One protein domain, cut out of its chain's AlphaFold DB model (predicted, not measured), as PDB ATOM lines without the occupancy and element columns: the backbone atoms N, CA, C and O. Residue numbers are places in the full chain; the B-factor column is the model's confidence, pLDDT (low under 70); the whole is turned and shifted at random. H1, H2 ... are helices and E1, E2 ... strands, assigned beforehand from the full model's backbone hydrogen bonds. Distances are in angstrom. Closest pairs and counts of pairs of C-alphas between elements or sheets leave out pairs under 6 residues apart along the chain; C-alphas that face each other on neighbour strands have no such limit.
ATOM      1  N   GLU A   6     196.085 191.501  93.960       84.62
ATOM      2  CA  GLU A   6     197.120 192.419  93.452       84.62
ATOM      3  C   GLU A   6     198.550 192.040  93.885       84.62
ATOM      4  O   GLU A   6     199.532 192.511  93.304       84.62
ATOM      5  N   LEU A   7     198.691 191.215  94.927       86.19
ATOM      6  CA  LEU A   7     199.983 190.751  95.440       86.19
ATOM      7  C   LEU A   7     200.386 189.414  94.820       86.19
ATOM      8  O   LEU A   7     201.534 189.232  94.415       86.19
ATOM      9  N   HIS A   8     199.446 188.477  94.759       89.94
ATOM     10  CA  HIS A   8     199.732 187.070  94.503       89.94
ATOM     11  C   HIS A   8     199.409 186.654  93.064       89.94
ATOM     12  O   HIS A   8     200.172 185.905  92.459       89.94
ATOM     13  N   GLY A   9     198.373 187.248  92.471       91.19
ATOM     14  CA  GLY A   9     197.895 186.924  91.130       91.19
ATOM     15  C   GLY A   9     196.898 185.765  91.106       91.19
ATOM     16  O   GLY A   9     196.810 184.968  92.041       91.19
ATOM     17  N   ILE A  10     196.122 185.708  90.023       93.00
ATOM     18  CA  ILE A  10     195.076 184.711  89.778       93.00
ATOM     19  C   ILE A  10     195.623 183.648  88.833       93.00
ATOM     20  O   ILE A  10     196.110 183.979  87.752       93.00
ATOM     21  N   ALA A  11     195.526 182.380  89.210       92.88
ATOM     22  CA  ALA A  11     195.947 181.276  88.371       92.88
ATOM     23  C   ALA A  11     195.044 181.113  87.142       92.88
ATOM     24  O   ALA A  11     193.820 181.225  87.215       92.88
ATOM     25  N   GLN A  12     195.664 180.778  86.018       89.62
ATOM     26  CA  GLN A  12     195.021 180.350  84.792       89.62
ATOM     27  C   GLN A  12     195.696 179.078  84.303       89.62
ATOM     28  O   GLN A  12     196.896 179.072  84.031       89.62
ATOM     29  N   ARG A  13     194.911 178.013  84.155       85.44
ATOM     30  CA  ARG A  13     195.340 176.792  83.479       85.44
ATOM     31  C   ARG A  13     194.990 176.878  81.998       85.44
ATOM     32  O   ARG A  13     193.838 177.134  81.647       85.44
ATOM     33  N   HIS A  14     195.986 176.683  81.145       81.75
ATOM     34  CA  HIS A  14     195.868 176.742  79.691       81.75
ATOM     35  C   HIS A  14     195.509 175.363  79.111       81.75
ATOM     36  O   HIS A  14     195.760 174.343  79.764       81.75
ATOM     37  N   PRO A  15     194.942 175.298  77.890       72.12
ATOM     38  CA  PRO A  15     194.623 174.029  77.223       72.12
ATOM     39  C   PRO A  15     195.837 173.110  77.049       72.12
ATOM     40  O   PRO A  15     195.705 171.893  77.150       72.12
ATOM     41  N   ASP A  16     197.016 173.707  76.866       75.50
ATOM     42  CA  ASP A  16     198.295 173.016  76.664       75.50
ATOM     43  C   ASP A  16     198.835 172.373  77.963       75.50
ATOM     44  O   ASP A  16     199.841 171.672  77.948       75.50
ATOM     45  N   GLY A  17     198.161 172.590  79.100       74.81
ATOM     46  CA  GLY A  17     198.527 172.055  80.415       74.81
ATOM     47  C   GLY A  17     199.316 173.028  81.293       74.81
ATOM     48  O   GLY A  17     199.306 172.869  82.516       74.81
ATOM     49  N   ASP A  18     199.911 174.058  80.690       83.38
ATOM     50  CA  ASP A  18     200.648 175.111  81.388       83.38
ATOM     51  C   ASP A  18     199.760 175.915  82.339       83.38
ATOM     52  O   ASP A  18     198.563 176.112  82.111       83.38
ATOM     53  N   VAL A  19     200.368 176.429  83.408       89.31
ATOM     54  CA  VAL A  19     199.698 177.292  84.381       89.31
ATOM     55  C   VAL A  19     200.466 178.600  84.512       89.31
ATOM     56  O   VAL A  19     201.683 178.608  84.701       89.31
ATOM     57  N   THR A  20     199.752 179.720  84.438       91.62
ATOM     58  CA  THR A  20     200.307 181.048  84.720       91.62
ATOM     59  C   THR A  20     199.519 181.737  85.825       91.62
ATOM     60  O   THR A  20     198.354 181.420  86.051       91.62
ATOM     61  N   LEU A  21     200.145 182.672  86.539       91.69
ATOM     62  CA  LEU A  21     199.459 183.605  87.427       91.69
ATOM     63  C   LEU A  21     199.385 184.962  86.739       91.69
ATOM     64  O   LEU A  21     200.415 185.556  86.415       91.69
ATOM     65  N   HIS A  22     198.170 185.469  86.574       90.25
ATOM     66  CA  HIS A  22     197.928 186.835  86.156       90.25
ATOM     67  C   HIS A  22     197.954 187.751  87.379       90.25
ATOM     68  O   HIS A  22     197.029 187.735  88.197       90.25
ATOM     69  N   ARG A  23     199.011 188.554  87.526       88.56
ATOM     70  CA  ARG A  23     199.105 189.586  88.565       88.56
ATOM     71  C   ARG A  23     198.645 190.924  87.974       88.56
ATOM     72  O   ARG A  23     199.332 191.445  87.091       88.56
ATOM     73  N   PRO A  24     197.522 191.506  88.439       81.88
ATOM     74  CA  PRO A  24     197.036 192.776  87.911       81.88
ATOM     75  C   PRO A  24     198.067 193.893  88.074       81.88
ATOM     76  O   PRO A  24     198.805 193.955  89.062       81.88
ATOM     77  N   GLY A  25     198.111 194.797  87.099       76.06
ATOM     78  CA  GLY A  25     199.071 195.888  87.105       76.06
ATOM     79  C   GLY A  25     198.781 196.919  88.197       76.06
ATOM     80  O   GLY A  25     197.645 197.365  88.415       76.06
ATOM     81  N   ARG A  26     199.837 197.359  88.886       70.38
ATOM     82  CA  ARG A  26     199.743 198.460  89.852       70.38
ATOM     83  C   ARG A  26     199.672 199.804  89.131       70.38
ATOM     84  O   ARG A  26     200.259 199.984  88.072       70.38
ATOM     85  N   ALA A  27     198.941 200.748  89.717       65.38
ATOM     86  CA  ALA A  27     198.768 202.124  89.231       65.38
ATOM     87  C   ALA A  27     198.317 202.266  87.755       65.38
ATOM     88  O   ALA A  27     198.614 203.273  87.122       65.38
ATOM     89  N   GLY A  28     197.597 201.279  87.206       60.34
ATOM     90  CA  GLY A  28     197.150 201.309  85.805       60.34
ATOM     91  C   GLY A  28     198.218 200.858  84.803       60.34
ATOM     92  O   GLY A  28     198.024 201.011  83.603       60.34
ATOM     93  N   GLY A  29     199.335 200.300  85.281       68.00
ATOM     94  CA  GLY A  29     200.276 199.567  84.439       68.00
ATOM     95  C   GLY A  29     199.677 198.263  83.906       68.00
ATOM     96  O   GLY A  29     198.629 197.806  84.366       68.00
ATOM     97  N   ARG A  30     200.364 197.645  82.942       69.44
ATOM     98  CA  ARG A  30     199.979 196.336  82.401       69.44
ATOM     99  C   ARG A  30     200.165 195.247  83.465       69.44
ATOM    100  O   ARG A  30     201.075 195.333  84.291       69.44
ATOM    101  N   GLY A  31     199.292 194.242  83.450       76.75
ATOM    102  CA  GLY A  31     199.451 193.053  84.285       76.75
ATOM    103  C   GLY A  31     200.730 192.288  83.946       76.75
ATOM    104  O   GLY A  31     201.265 192.402  82.842       76.75
ATOM    105  N   VAL A  32     201.217 191.515  84.912       84.56
ATOM    106  CA  VAL A  32     202.404 190.671  84.772       84.56
ATOM    107  C   VAL A  32     201.981 189.209  84.804       84.56
ATOM    108  O   VAL A  32     201.172 188.817  85.644       84.56
ATOM    109  N   GLU A  33     202.549 188.404  83.911       88.25
ATOM    110  CA  GLU A  33     202.397 186.950  83.945       88.25
ATOM    111  C   GLU A  33     203.564 186.309  84.691       88.25
ATOM    112  O   GLU A  33     204.737 186.617  84.437       88.25
ATOM    113  N   VAL A  34     203.219 185.395  85.593       90.75
ATOM    114  CA  VAL A  34     204.161 184.549  86.324       90.75
ATOM    115  C   VAL A  34     203.952 183.106  85.878       90.75
ATOM    116  O   VAL A  34     202.839 182.597  85.947       90.75
ATOM    117  N   LEU A  35     205.003 182.430  85.433       92.44
ATOM    118  CA  LEU A  35     204.963 181.013  85.094       92.44
ATOM    119  C   LEU A  35     204.841 180.179  86.370       92.44
ATOM    120  O   LEU A  35     205.588 180.391  87.326       92.44
ATOM    121  N   VAL A  36     203.948 179.194  86.376       92.38
ATOM    122  CA  VAL A  36     203.880 178.186  87.435       92.38
ATOM    123  C   VAL A  36     204.431 176.874  86.879       92.38
ATOM    124  O   VAL A  36     203.817 176.301  85.980       92.38
ATOM    125  N   PRO A  37     205.568 176.373  87.397       91.31
ATOM    126  CA  PRO A  37     206.091 175.068  87.009       91.31
ATOM    127  C   PRO A  37     205.029 173.966  87.137       91.31
ATOM    128  O   PRO A  37     204.346 173.885  88.161       91.31
ATOM    129  N   GLY A  38     204.925 173.097  86.127       88.69
ATOM    130  CA  GLY A  38     203.910 172.036  86.071       88.69
ATOM    131  C   GLY A  38     203.896 171.146  87.318       88.69
ATOM    132  O   GLY A  38     202.834 170.890  87.878       88.69
ATOM    133  N   GLU A  39     205.075 170.791  87.843       90.06
ATOM    134  CA  GLU A  39     205.201 170.006  89.079       90.06
ATOM    135  C   GLU A  39     204.548 170.685  90.294       90.06
ATOM    136  O   GLU A  39     203.926 170.015  91.121       90.06
ATOM    137  N   LEU A  40     204.670 172.013  90.418       91.88
ATOM    138  CA  LEU A  40     204.040 172.773  91.504       91.88
ATOM    139  C   LEU A  40     202.529 172.871  91.301       91.88
ATOM    140  O   LEU A  40     201.769 172.717  92.262       91.88
ATOM    141  N   ALA A  41     202.098 173.103  90.060       91.31
ATOM    142  CA  ALA A  41     200.687 173.172  89.707       91.31
ATOM    143  C   ALA A  41     199.957 171.854  89.991       91.31
ATOM    144  O   ALA A  41     198.873 171.869  90.574       91.31
ATOM    145  N   GLU A  42     200.556 170.720  89.628       91.25
ATOM    146  CA  GLU A  42     199.989 169.392  89.863       91.25
ATOM    147  C   GLU A  42     200.007 169.018  91.344       91.25
ATOM    148  O   GLU A  42     198.969 168.629  91.884       91.25
ATOM    149  N   ARG A  43     201.147 169.208  92.027       91.38
ATOM    150  CA  ARG A  43     201.299 168.888  93.456       91.38
ATOM    151  C   ARG A  43     200.230 169.559  94.314       91.38
ATOM    152  O   ARG A  43     199.647 168.906  95.171       91.38
ATOM    153  N   HIS A  44     199.971 170.841  94.068       91.62
ATOM    154  CA  HIS A  44     199.013 171.631  94.844       91.62
ATOM    155  C   HIS A  44     197.639 171.757  94.180       91.62
ATOM    156  O   HIS A  44     196.810 172.555  94.628       91.62
ATOM    157  N   ARG A  45     197.390 170.987  93.110       91.31
ATOM    158  CA  ARG A  45     196.122 170.957  92.364       91.31
ATOM    159  C   ARG A  45     195.623 172.356  91.984       91.31
ATOM    160  O   ARG A  45     194.449 172.669  92.169       91.31
ATOM    161  N   ILE A  46     196.527 173.224  91.529       91.62
ATOM    162  CA  ILE A  46     196.223 174.625  91.202       91.62
ATOM    163  C   ILE A  46     195.213 174.666  90.052       91.62
ATOM    164  O   ILE A  46     195.459 174.123  88.972       91.62
ATOM    165  N   ALA A  47     194.078 175.319  90.299       89.12
ATOM    166  CA  ALA A  47     192.999 175.488  89.338       89.12
ATOM    167  C   ALA A  47     192.915 176.937  88.842       89.12
ATOM    168  O   ALA A  47     193.365 177.864  89.515       89.12
ATOM    169  N   THR A  48     192.290 177.145  87.680       87.00
ATOM    170  CA  THR A  48     191.938 178.496  87.218       87.00
ATOM    171  C   THR A  48     191.091 179.209  88.277       87.00
ATOM    172  O   THR A  48     190.188 178.611  88.860       87.00
ATOM    173  N   GLY A  49     191.409 180.475  88.552       87.25
ATOM    174  CA  GLY A  49     190.764 181.280  89.590       87.25
ATOM    175  C   GLY A  49     191.415 181.191  90.974       87.25
ATOM    176  O   GLY A  49     191.167 182.062  91.804       87.25
ATOM    177  N   ASP A  50     192.269 180.198  91.253       92.44
ATOM    178  CA  ASP A  50     192.970 180.141  92.540       92.44
ATOM    179  C   ASP A  50     193.955 181.320  92.674       92.44
ATOM    180  O   ASP A  50     194.740 181.601  91.771       92.44
ATOM    181  N   VAL A  51     193.959 181.997  93.821       94.88
ATOM    182  CA  VAL A  51     194.944 183.042  94.143       94.88
ATOM    183  C   VAL A  51     196.144 182.393  94.811       94.88
ATOM    184  O   VAL A  51     196.018 181.854  95.910       94.88
ATOM    185  N   VAL A  52     197.308 182.428  94.166       94.81
ATOM    186  CA  VAL A  52     198.474 181.632  94.581       94.81
ATOM    187  C   VAL A  52     199.578 182.538  95.106       94.81
ATOM    188  O   VAL A  52     200.191 183.297  94.361       94.81
ATOM    189  N   ALA A  53     199.853 182.447  96.403       94.25
ATOM    190  CA  ALA A  53     200.920 183.194  97.050       94.25
ATOM    191  C   ALA A  53     202.215 182.382  97.066       94.25
ATOM    192  O   ALA A  53     202.205 181.202  97.415       94.25
ATOM    193  N   GLY A  54     203.340 183.031  96.775       93.44
ATOM    194  CA  GLY A  54     204.660 182.423  96.882       93.44
ATOM    195  C   GLY A  54     205.772 183.323  96.344       93.44
ATOM    196  O   GLY A  54     205.483 184.335  95.700       93.44
ATOM    197  N   PRO A  55     207.042 182.998  96.636       93.75
ATOM    198  CA  PRO A  55     208.184 183.717  96.086       93.75
ATOM    199  C   PRO A  55     208.315 183.484  94.575       93.75
ATOM    200  O   PRO A  55     208.152 182.359  94.094       93.75
ATOM    201  N   THR A  56     208.657 184.542  93.839       92.94
ATOM    202  CA  THR A  56     208.902 184.504  92.393       92.94
ATOM    203  C   THR A  56     210.336 184.918  92.063       92.94
ATOM    204  O   THR A  56     210.975 185.642  92.829       92.94
ATOM    205  N   ALA A  57     210.853 184.447  90.928       90.75
ATOM    206  CA  ALA A  57     212.139 184.864  90.371       90.75
ATOM    207  C   ALA A  57     211.974 185.330  88.919       90.75
ATOM    208  O   ALA A  57     211.149 184.758  88.209       90.75
ATOM    209  N   PRO A  58     212.748 186.325  88.450       89.69
ATOM    210  CA  PRO A  58     212.739 186.728  87.046       89.69
ATOM    211  C   PRO A  58     213.140 185.572  86.122       89.69
ATOM    212  O   PRO A  58     214.044 184.803  86.446       89.69
ATOM    213  N   ILE A  59     212.502 185.483  84.956       85.81
ATOM    214  CA  ILE A  59     212.925 184.594  83.871       85.81
ATOM    215  C   ILE A  59     213.889 185.368  82.969       85.81
ATOM    216  O   ILE A  59     213.553 186.437  82.450       85.81
ATOM    217  N   GLU A  60     215.086 184.825  82.757       73.56
ATOM    218  CA  GLU A  60     216.005 185.337  81.743       73.56
ATOM    219  C   GLU A  60     215.491 184.957  80.351       73.56
ATOM    220  O   GLU A  60     215.655 183.833  79.891       73.56
ATOM    221  N   HIS A  61     214.848 185.907  79.672       61.50
ATOM    222  CA  HIS A  61     214.454 185.734  78.274       61.50
ATOM    223  C   HIS A  61     215.647 185.972  77.358       61.50
ATOM    224  O   HIS A  61     216.222 187.068  77.371       61.50
ATOM    225  N   THR A  62     215.966 185.013  76.488       45.88
ATOM    226  CA  THR A  62     216.824 185.319  75.340       45.88
ATOM    227  C   THR A  62     216.029 186.157  74.331       45.88
ATOM    228  O   THR A  62     214.798 186.132  74.301       45.88
ATOM    229  N   ALA A  63     216.698 186.952  73.488       43.03
ATOM    230  CA  ALA A  63     216.016 187.825  72.518       43.03
ATOM    231  C   ALA A  63     215.093 187.066  71.531       43.03
ATOM    232  O   ALA A  63     214.264 187.697  70.876       43.03
ATOM    233  N   HIS A  64     215.222 185.737  71.445       39.88
ATOM    234  CA  HIS A  64     214.408 184.847  70.619       39.88
ATOM    235  C   HIS A  64     213.063 184.454  71.267       39.88
ATOM    236  O   HIS A  64     212.102 184.224  70.542       39.88
ATOM    237  N   ASP A  65     212.955 184.476  72.601       44.97
ATOM    238  CA  ASP A  65     211.765 184.026  73.355       44.97
ATOM    239  C   ASP A  65     210.660 185.098  73.459       44.97
ATOM    240  O   ASP A  65     209.535 184.838  73.882       44.97
ATOM    241  N   ARG A  66     210.965 186.344  73.068       41.91
ATOM    242  CA  ARG A  66     210.033 187.487  73.157       41.91
ATOM    243  C   ARG A  66     208.994 187.532  72.040       41.91
ATOM    244  O   ARG A  66     208.041 188.306  72.127       41.91
ATOM    245  N   ALA A  67     209.170 186.733  70.992       41.34
ATOM    246  CA  ALA A  67     208.117 186.477  70.028       41.34
ATOM    247  C   ALA A  67     207.195 185.430  70.654       41.34
ATOM    248  O   ALA A  67     207.403 184.240  70.456       41.34
ATOM    249  N   GLY A  68     206.239 185.887  71.474       46.16
ATOM    250  CA  GLY A  68     205.276 185.014  72.143       46.16
ATOM    251  C   GLY A  68     204.748 183.947  71.189       46.16
ATOM    252  O   GLY A  68     204.455 184.248  70.028       46.16
ATOM    253  N   ASP A  69     204.693 182.715  71.688       42.75
ATOM    254  CA  ASP A  69     204.317 181.532  70.928       42.75
ATOM    255  C   ASP A  69     202.985 181.797  70.222       42.75
ATOM    256  O   ASP A  69     201.942 181.958  70.869       42.75
ATOM    257  N   ARG A  70     203.049 181.977  68.898       42.97
ATOM    258  CA  ARG A  70     201.871 182.278  68.089       42.97
ATOM    259  C   ARG A  70     201.016 181.018  68.132       42.97
ATOM    260  O   ARG A  70     201.452 180.005  67.582       42.97
ATOM    261  N   PRO A  71     199.792 181.045  68.690       39.94
ATOM    262  CA  PRO A  71     198.819 180.072  68.226       39.94
ATOM    263  C   PRO A  71     198.768 180.238  66.700       39.94
ATOM    264  O   PRO A  71     198.878 181.365  66.214       39.94
ATOM    265  N   GLY A  72     198.692 179.145  65.938       40.09
ATOM    266  CA  GLY A  72     198.628 179.159  64.469       40.09
ATOM    267  C   GLY A  72     197.329 179.775  63.936       40.09
ATOM    268  O   GLY A  72     196.602 179.139  63.185       40.09
ATOM    269  N   THR A  73     197.008 180.985  64.379       44.12
ATOM    270  CA  THR A  73     195.793 181.743  64.125       44.12
ATOM    271  C   THR A  73     196.174 183.005  63.365       44.12
ATOM    272  O   THR A  73     197.025 183.763  63.833       44.12
ATOM    273  N   ASP A  74     195.501 183.277  62.245       44.34
ATOM    274  CA  ASP A  74     195.647 184.491  61.417       44.34
ATOM    275  C   ASP A  74     195.112 185.772  62.101       44.34
ATOM    276  O   ASP A  74     194.712 186.742  61.447       44.34
ATOM    277  N   LEU A  75     195.057 185.788  63.434       43.12
ATOM    278  CA  LEU A  75     194.643 186.926  64.247       43.12
ATOM    279  C   LEU A  75     195.792 187.955  64.335       43.12
ATOM    280  O   LEU A  75     196.968 187.576  64.326       43.12
ATOM    281  N   PRO A  76     195.514 189.273  64.407       42.69
ATOM    282  CA  PRO A  76     196.564 190.281  64.496       42.69
ATOM    283  C   PRO A  76     197.347 190.078  65.798       42.69
ATOM    284  O   PRO A  76     196.749 189.825  66.839       42.69
ATOM    285  N   ALA A  77     198.675 190.230  65.783       41.53
ATOM    286  CA  ALA A  77     199.511 189.946  66.957       41.53
ATOM    287  C   ALA A  77     199.041 190.683  68.231       41.53
ATOM    288  O   ALA A  77     199.021 190.110  69.313       41.53
ATOM    289  N   TRP A  78     198.570 191.925  68.110       47.12
ATOM    290  CA  TRP A  78     198.060 192.699  69.246       47.12
ATOM    291  C   TRP A  78     196.781 192.121  69.879       47.12
ATOM    292  O   TRP A  78     196.474 192.446  71.018       47.12
ATOM    293  N   LEU A  79     196.055 191.248  69.181       41.25
ATOM    294  CA  LEU A  79     194.845 190.587  69.669       41.25
ATOM    295  C   LEU A  79     195.137 189.272  70.402       41.25
ATOM    296  O   LEU A  79     194.320 188.870  71.214       41.25
ATOM    297  N   CYS A  80     196.269 188.607  70.130       43.25
ATOM    298  CA  CYS A  80     196.518 187.214  70.546       43.25
ATOM    299  C   CYS A  80     197.847 186.973  71.256       43.25
ATOM    300  O   CYS A  80     198.190 185.826  71.545       43.25
ATOM    301  N   LEU A  81     198.614 188.027  71.534       50.59
ATOM    302  CA  LEU A  81     199.831 187.893  72.319       50.59
ATOM    303  C   LEU A  81     199.466 187.439  73.736       50.59
ATOM    304  O   LEU A  81     199.066 188.245  74.579       50.59
ATOM    305  N   ARG A  82     199.652 186.140  73.999       58.28
ATOM    306  CA  ARG A  82     199.834 185.632  75.360       58.28
ATOM    307  C   ARG A  82     200.961 186.468  75.977       58.28
ATOM    308  O   ARG A  82     202.041 186.525  75.377       58.28
ATOM    309  N   PRO A  83     200.738 187.173  77.101       67.19
ATOM    310  CA  PRO A  83     201.822 187.924  77.700       67.19
ATOM    311  C   PRO A  83     202.888 186.917  78.118       67.19
ATOM    312  O   PRO A  83     202.589 185.912  78.763       67.19
ATOM    313  N   THR A  84     204.123 187.150  77.690       75.31
ATOM    314  CA  THR A  84     205.224 186.256  78.021       75.31
ATOM    315  C   THR A  84     205.472 186.324  79.528       75.31
ATOM    316  O   THR A  84     205.603 187.428  80.071       75.31
ATOM    317  N   PRO A  85     205.519 185.179  80.231       83.56
ATOM    318  CA  PRO A  85     205.808 185.175  81.655       83.56
ATOM    319  C   PRO A  85     207.156 185.829  81.923       83.56
ATOM    320  O   PRO A  85     208.159 185.427  81.351       83.56
ATOM    321  N   THR A  86     207.194 186.848  82.774       85.88
ATOM    322  CA  THR A  86     208.452 187.556  83.100       85.88
ATOM    323  C   THR A  86     209.099 187.038  84.377       85.88
ATOM    324  O   THR A  86     210.283 187.263  84.613       85.88
ATOM    325  N   GLU A  87     208.328 186.308  85.178       90.62
ATOM    326  CA  GLU A  87     208.743 185.691  86.428       90.62
ATOM    327  C   GLU A  87     208.290 184.225  86.450       90.62
ATOM    328  O   GLU A  87     207.345 183.860  85.754       90.62
ATOM    329  N   ALA A  88     208.921 183.398  87.278       92.19
ATOM    330  CA  ALA A  88     208.503 182.037  87.589       92.19
ATOM    331  C   ALA A  88     208.276 181.876  89.097       92.19
ATOM    332  O   ALA A  88     209.018 182.429  89.913       92.19
ATOM    333  N   LEU A  89     207.253 181.110  89.473       93.88
ATOM    334  CA  LEU A  89     206.953 180.758  90.857       93.88
ATOM    335  C   LEU A  89     207.950 179.707  91.359       93.88
ATOM    336  O   LEU A  89     208.077 178.637  90.767       93.88
ATOM    337  N   LEU A  90     208.630 179.998  92.468       93.88
ATOM    338  CA  LEU A  90     209.633 179.098  93.049       93.88
ATOM    339  C   LEU A  90     209.020 178.072  94.006       93.88
ATOM    340  O   LEU A  90     209.478 176.936  94.091       93.88
ATOM    341  N   ALA A  91     208.002 178.486  94.757       93.75
ATOM    342  CA  ALA A  91     207.297 177.649  95.717       93.75
ATOM    343  C   ALA A  91     205.894 178.205  95.962       93.75
ATOM    344  O   ALA A  91     205.668 179.407  95.827       93.75
ATOM    345  N   VAL A  92     204.968 177.344  96.376       94.56
ATOM    346  CA  VAL A  92     203.648 177.765  96.856       94.56
ATOM    347  C   VAL A  92     203.728 177.967  98.370       94.56
ATOM    348  O   VAL A  92     204.258 177.123  99.080       94.56
ATOM    349  N   ALA A  93     203.222 179.090  98.868       94.25
ATOM    350  CA  ALA A  93     203.133 179.399 100.296       94.25
ATOM    351  C   ALA A  93     201.685 179.321 100.807       94.25
ATOM    352  O   ALA A  93     201.435 178.821 101.904       94.25
ATOM    353  N   ALA A  94     200.730 179.802 100.010       94.19
ATOM    354  CA  ALA A  94     199.305 179.757 100.321       94.19
ATOM    355  C   ALA A  94     198.469 179.774  99.037       94.19
ATOM    356  O   ALA A  94     198.913 180.287  98.010       94.19
ATOM    357  N   ILE A  95     197.245 179.249  99.109       93.88
ATOM    358  CA  ILE A  95     196.273 179.298  98.011       93.88
ATOM    359  C   ILE A  95     194.948 179.823  98.552       93.88
ATOM    360  O   ILE A  95     194.447 179.329  99.558       93.88
ATOM    361  N   ASN A  96     194.383 180.847  97.913       91.38
ATOM    362  CA  ASN A  96     193.169 181.545  98.349       91.38
ATOM    363  C   ASN A  96     193.254 182.048  99.808       91.38
ATOM    364  O   ASN A  96     192.265 182.070 100.544       91.38
ATOM    365  N   GLY A  97     194.456 182.423 100.257       89.44
ATOM    366  CA  GLY A  97     194.728 182.823 101.642       89.44
ATOM    367  C   GLY A  97     194.754 181.669 102.656       89.44
ATOM    368  O   GLY A  97     194.869 181.926 103.851       89.44
ATOM    369  N   LEU A  98     194.649 180.412 102.211       90.56
ATOM    370  CA  LEU A  98     194.787 179.222 103.052       90.56
ATOM    371  C   LEU A  98     196.242 178.719 103.033       90.56
ATOM    372  O   LEU A  98     196.833 178.631 101.952       90.56
ATOM    373  N   PRO A  99     196.829 178.355 104.186       91.88
ATOM    374  CA  PRO A  99     198.146 177.723 104.234       91.88
ATOM    375  C   PRO A  99     198.093 176.301 103.656       91.88
ATOM    376  O   PRO A  99     197.052 175.649 103.713       91.88
ATOM    377  N   LEU A 100     199.223 175.803 103.142       87.25
ATOM    378  CA  LEU A 100     199.301 174.571 102.345       87.25
ATOM    379  C   LEU A 100     198.588 173.319 102.900       87.25
ATOM    380  O   LEU A 100     197.913 172.677 102.103       87.25
ATOM    381  N   PRO A 101     198.604 172.992 104.211       83.62
ATOM    382  CA  PRO A 101     197.849 171.834 104.693       83.62
ATOM    383  C   PRO A 101     196.338 171.970 104.462       83.62
ATOM    384  O   PRO A 101     195.686 171.025 104.043       83.62
ATOM    385  N   ALA A 102     195.781 173.163 104.688       86.56
ATOM    386  CA  ALA A 102     194.354 173.433 104.504       86.56
ATOM    387  C   ALA A 102     194.002 173.744 103.042       86.56
ATOM    388  O   ALA A 102     192.901 173.451 102.584       86.56
ATOM    389  N   ALA A 103     194.930 174.359 102.308       85.69
ATOM    390  CA  ALA A 103     194.762 174.635 100.891       85.69
ATOM    391  C   ALA A 103     194.681 173.347 100.077       85.69
ATOM    392  O   ALA A 103     193.919 173.301  99.113       85.69
ATOM    393  N   ASP A 104     195.449 172.320 100.438       84.44
ATOM    394  CA  ASP A 104     195.411 171.050  99.730       84.44
ATOM    395  C   ASP A 104     194.037 170.387  99.894       84.44
ATOM    396  O   ASP A 104     193.523 169.893  98.904       84.44
ATOM    397  N   ASP A 105     193.357 170.492 101.038       84.62
ATOM    398  CA  ASP A 105     192.005 169.936 101.250       84.62
ATOM    399  C   ASP A 105     190.857 170.743 100.610       84.62
ATOM    400  O   ASP A 105     189.680 170.401 100.768       84.62
ATOM    401  N   ARG A 106     191.160 171.815  99.863       86.56
ATOM    402  CA  ARG A 106     190.130 172.651  99.231       86.56
ATOM    403  C   ARG A 106     189.284 171.859  98.224       86.56
ATOM    404  O   ARG A 106     189.812 170.997  97.513       86.56
TER     405      ARG A 106
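Overview. This is residues 6 to 106 of the 432 residues of the protein "ATP-synt_ab domain-containing protein" of Chthonomonadales bacterium (UniProt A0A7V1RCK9). Little regular structure is present: a small twisted sheet lies between short helices H2 and H3 at opposite ends, with H1 on it. Of 101 printed residues, 35 are in three named helices and five strands, class mixed. The whole is compact, radius of gyration of the C-alphas 14.3 A, spans 44 by 31 by 23 A.

Along the chain. E1 is residues 10 to 13, from C-alpha 10 at (195.076, 184.711, 89.778); E2 19 to 23; E3 32 to 36; H1 38 to 43; E4 56 to 58; H2 77 to 80; E5 87 to 89; H3 100 to 104, to C-alpha 104 at (195.411, 171.050, 99.730).

Arrangement. The mixed sheet runs E1 E2 E3 E5 E4. E1 E2 E3 is a meander, antiparallel hairpins in a row, N 12 and O 20 2.8 A apart. H1 is on the sheet. Every O i to N i+4 pair in H1 and H3 is within hydrogen-bond range.

Size, cuts and confidence. Links H1 to E4 and E4 to H2 are long. pLDDT is under 70 at residues 27 to 30 and 61 to 83.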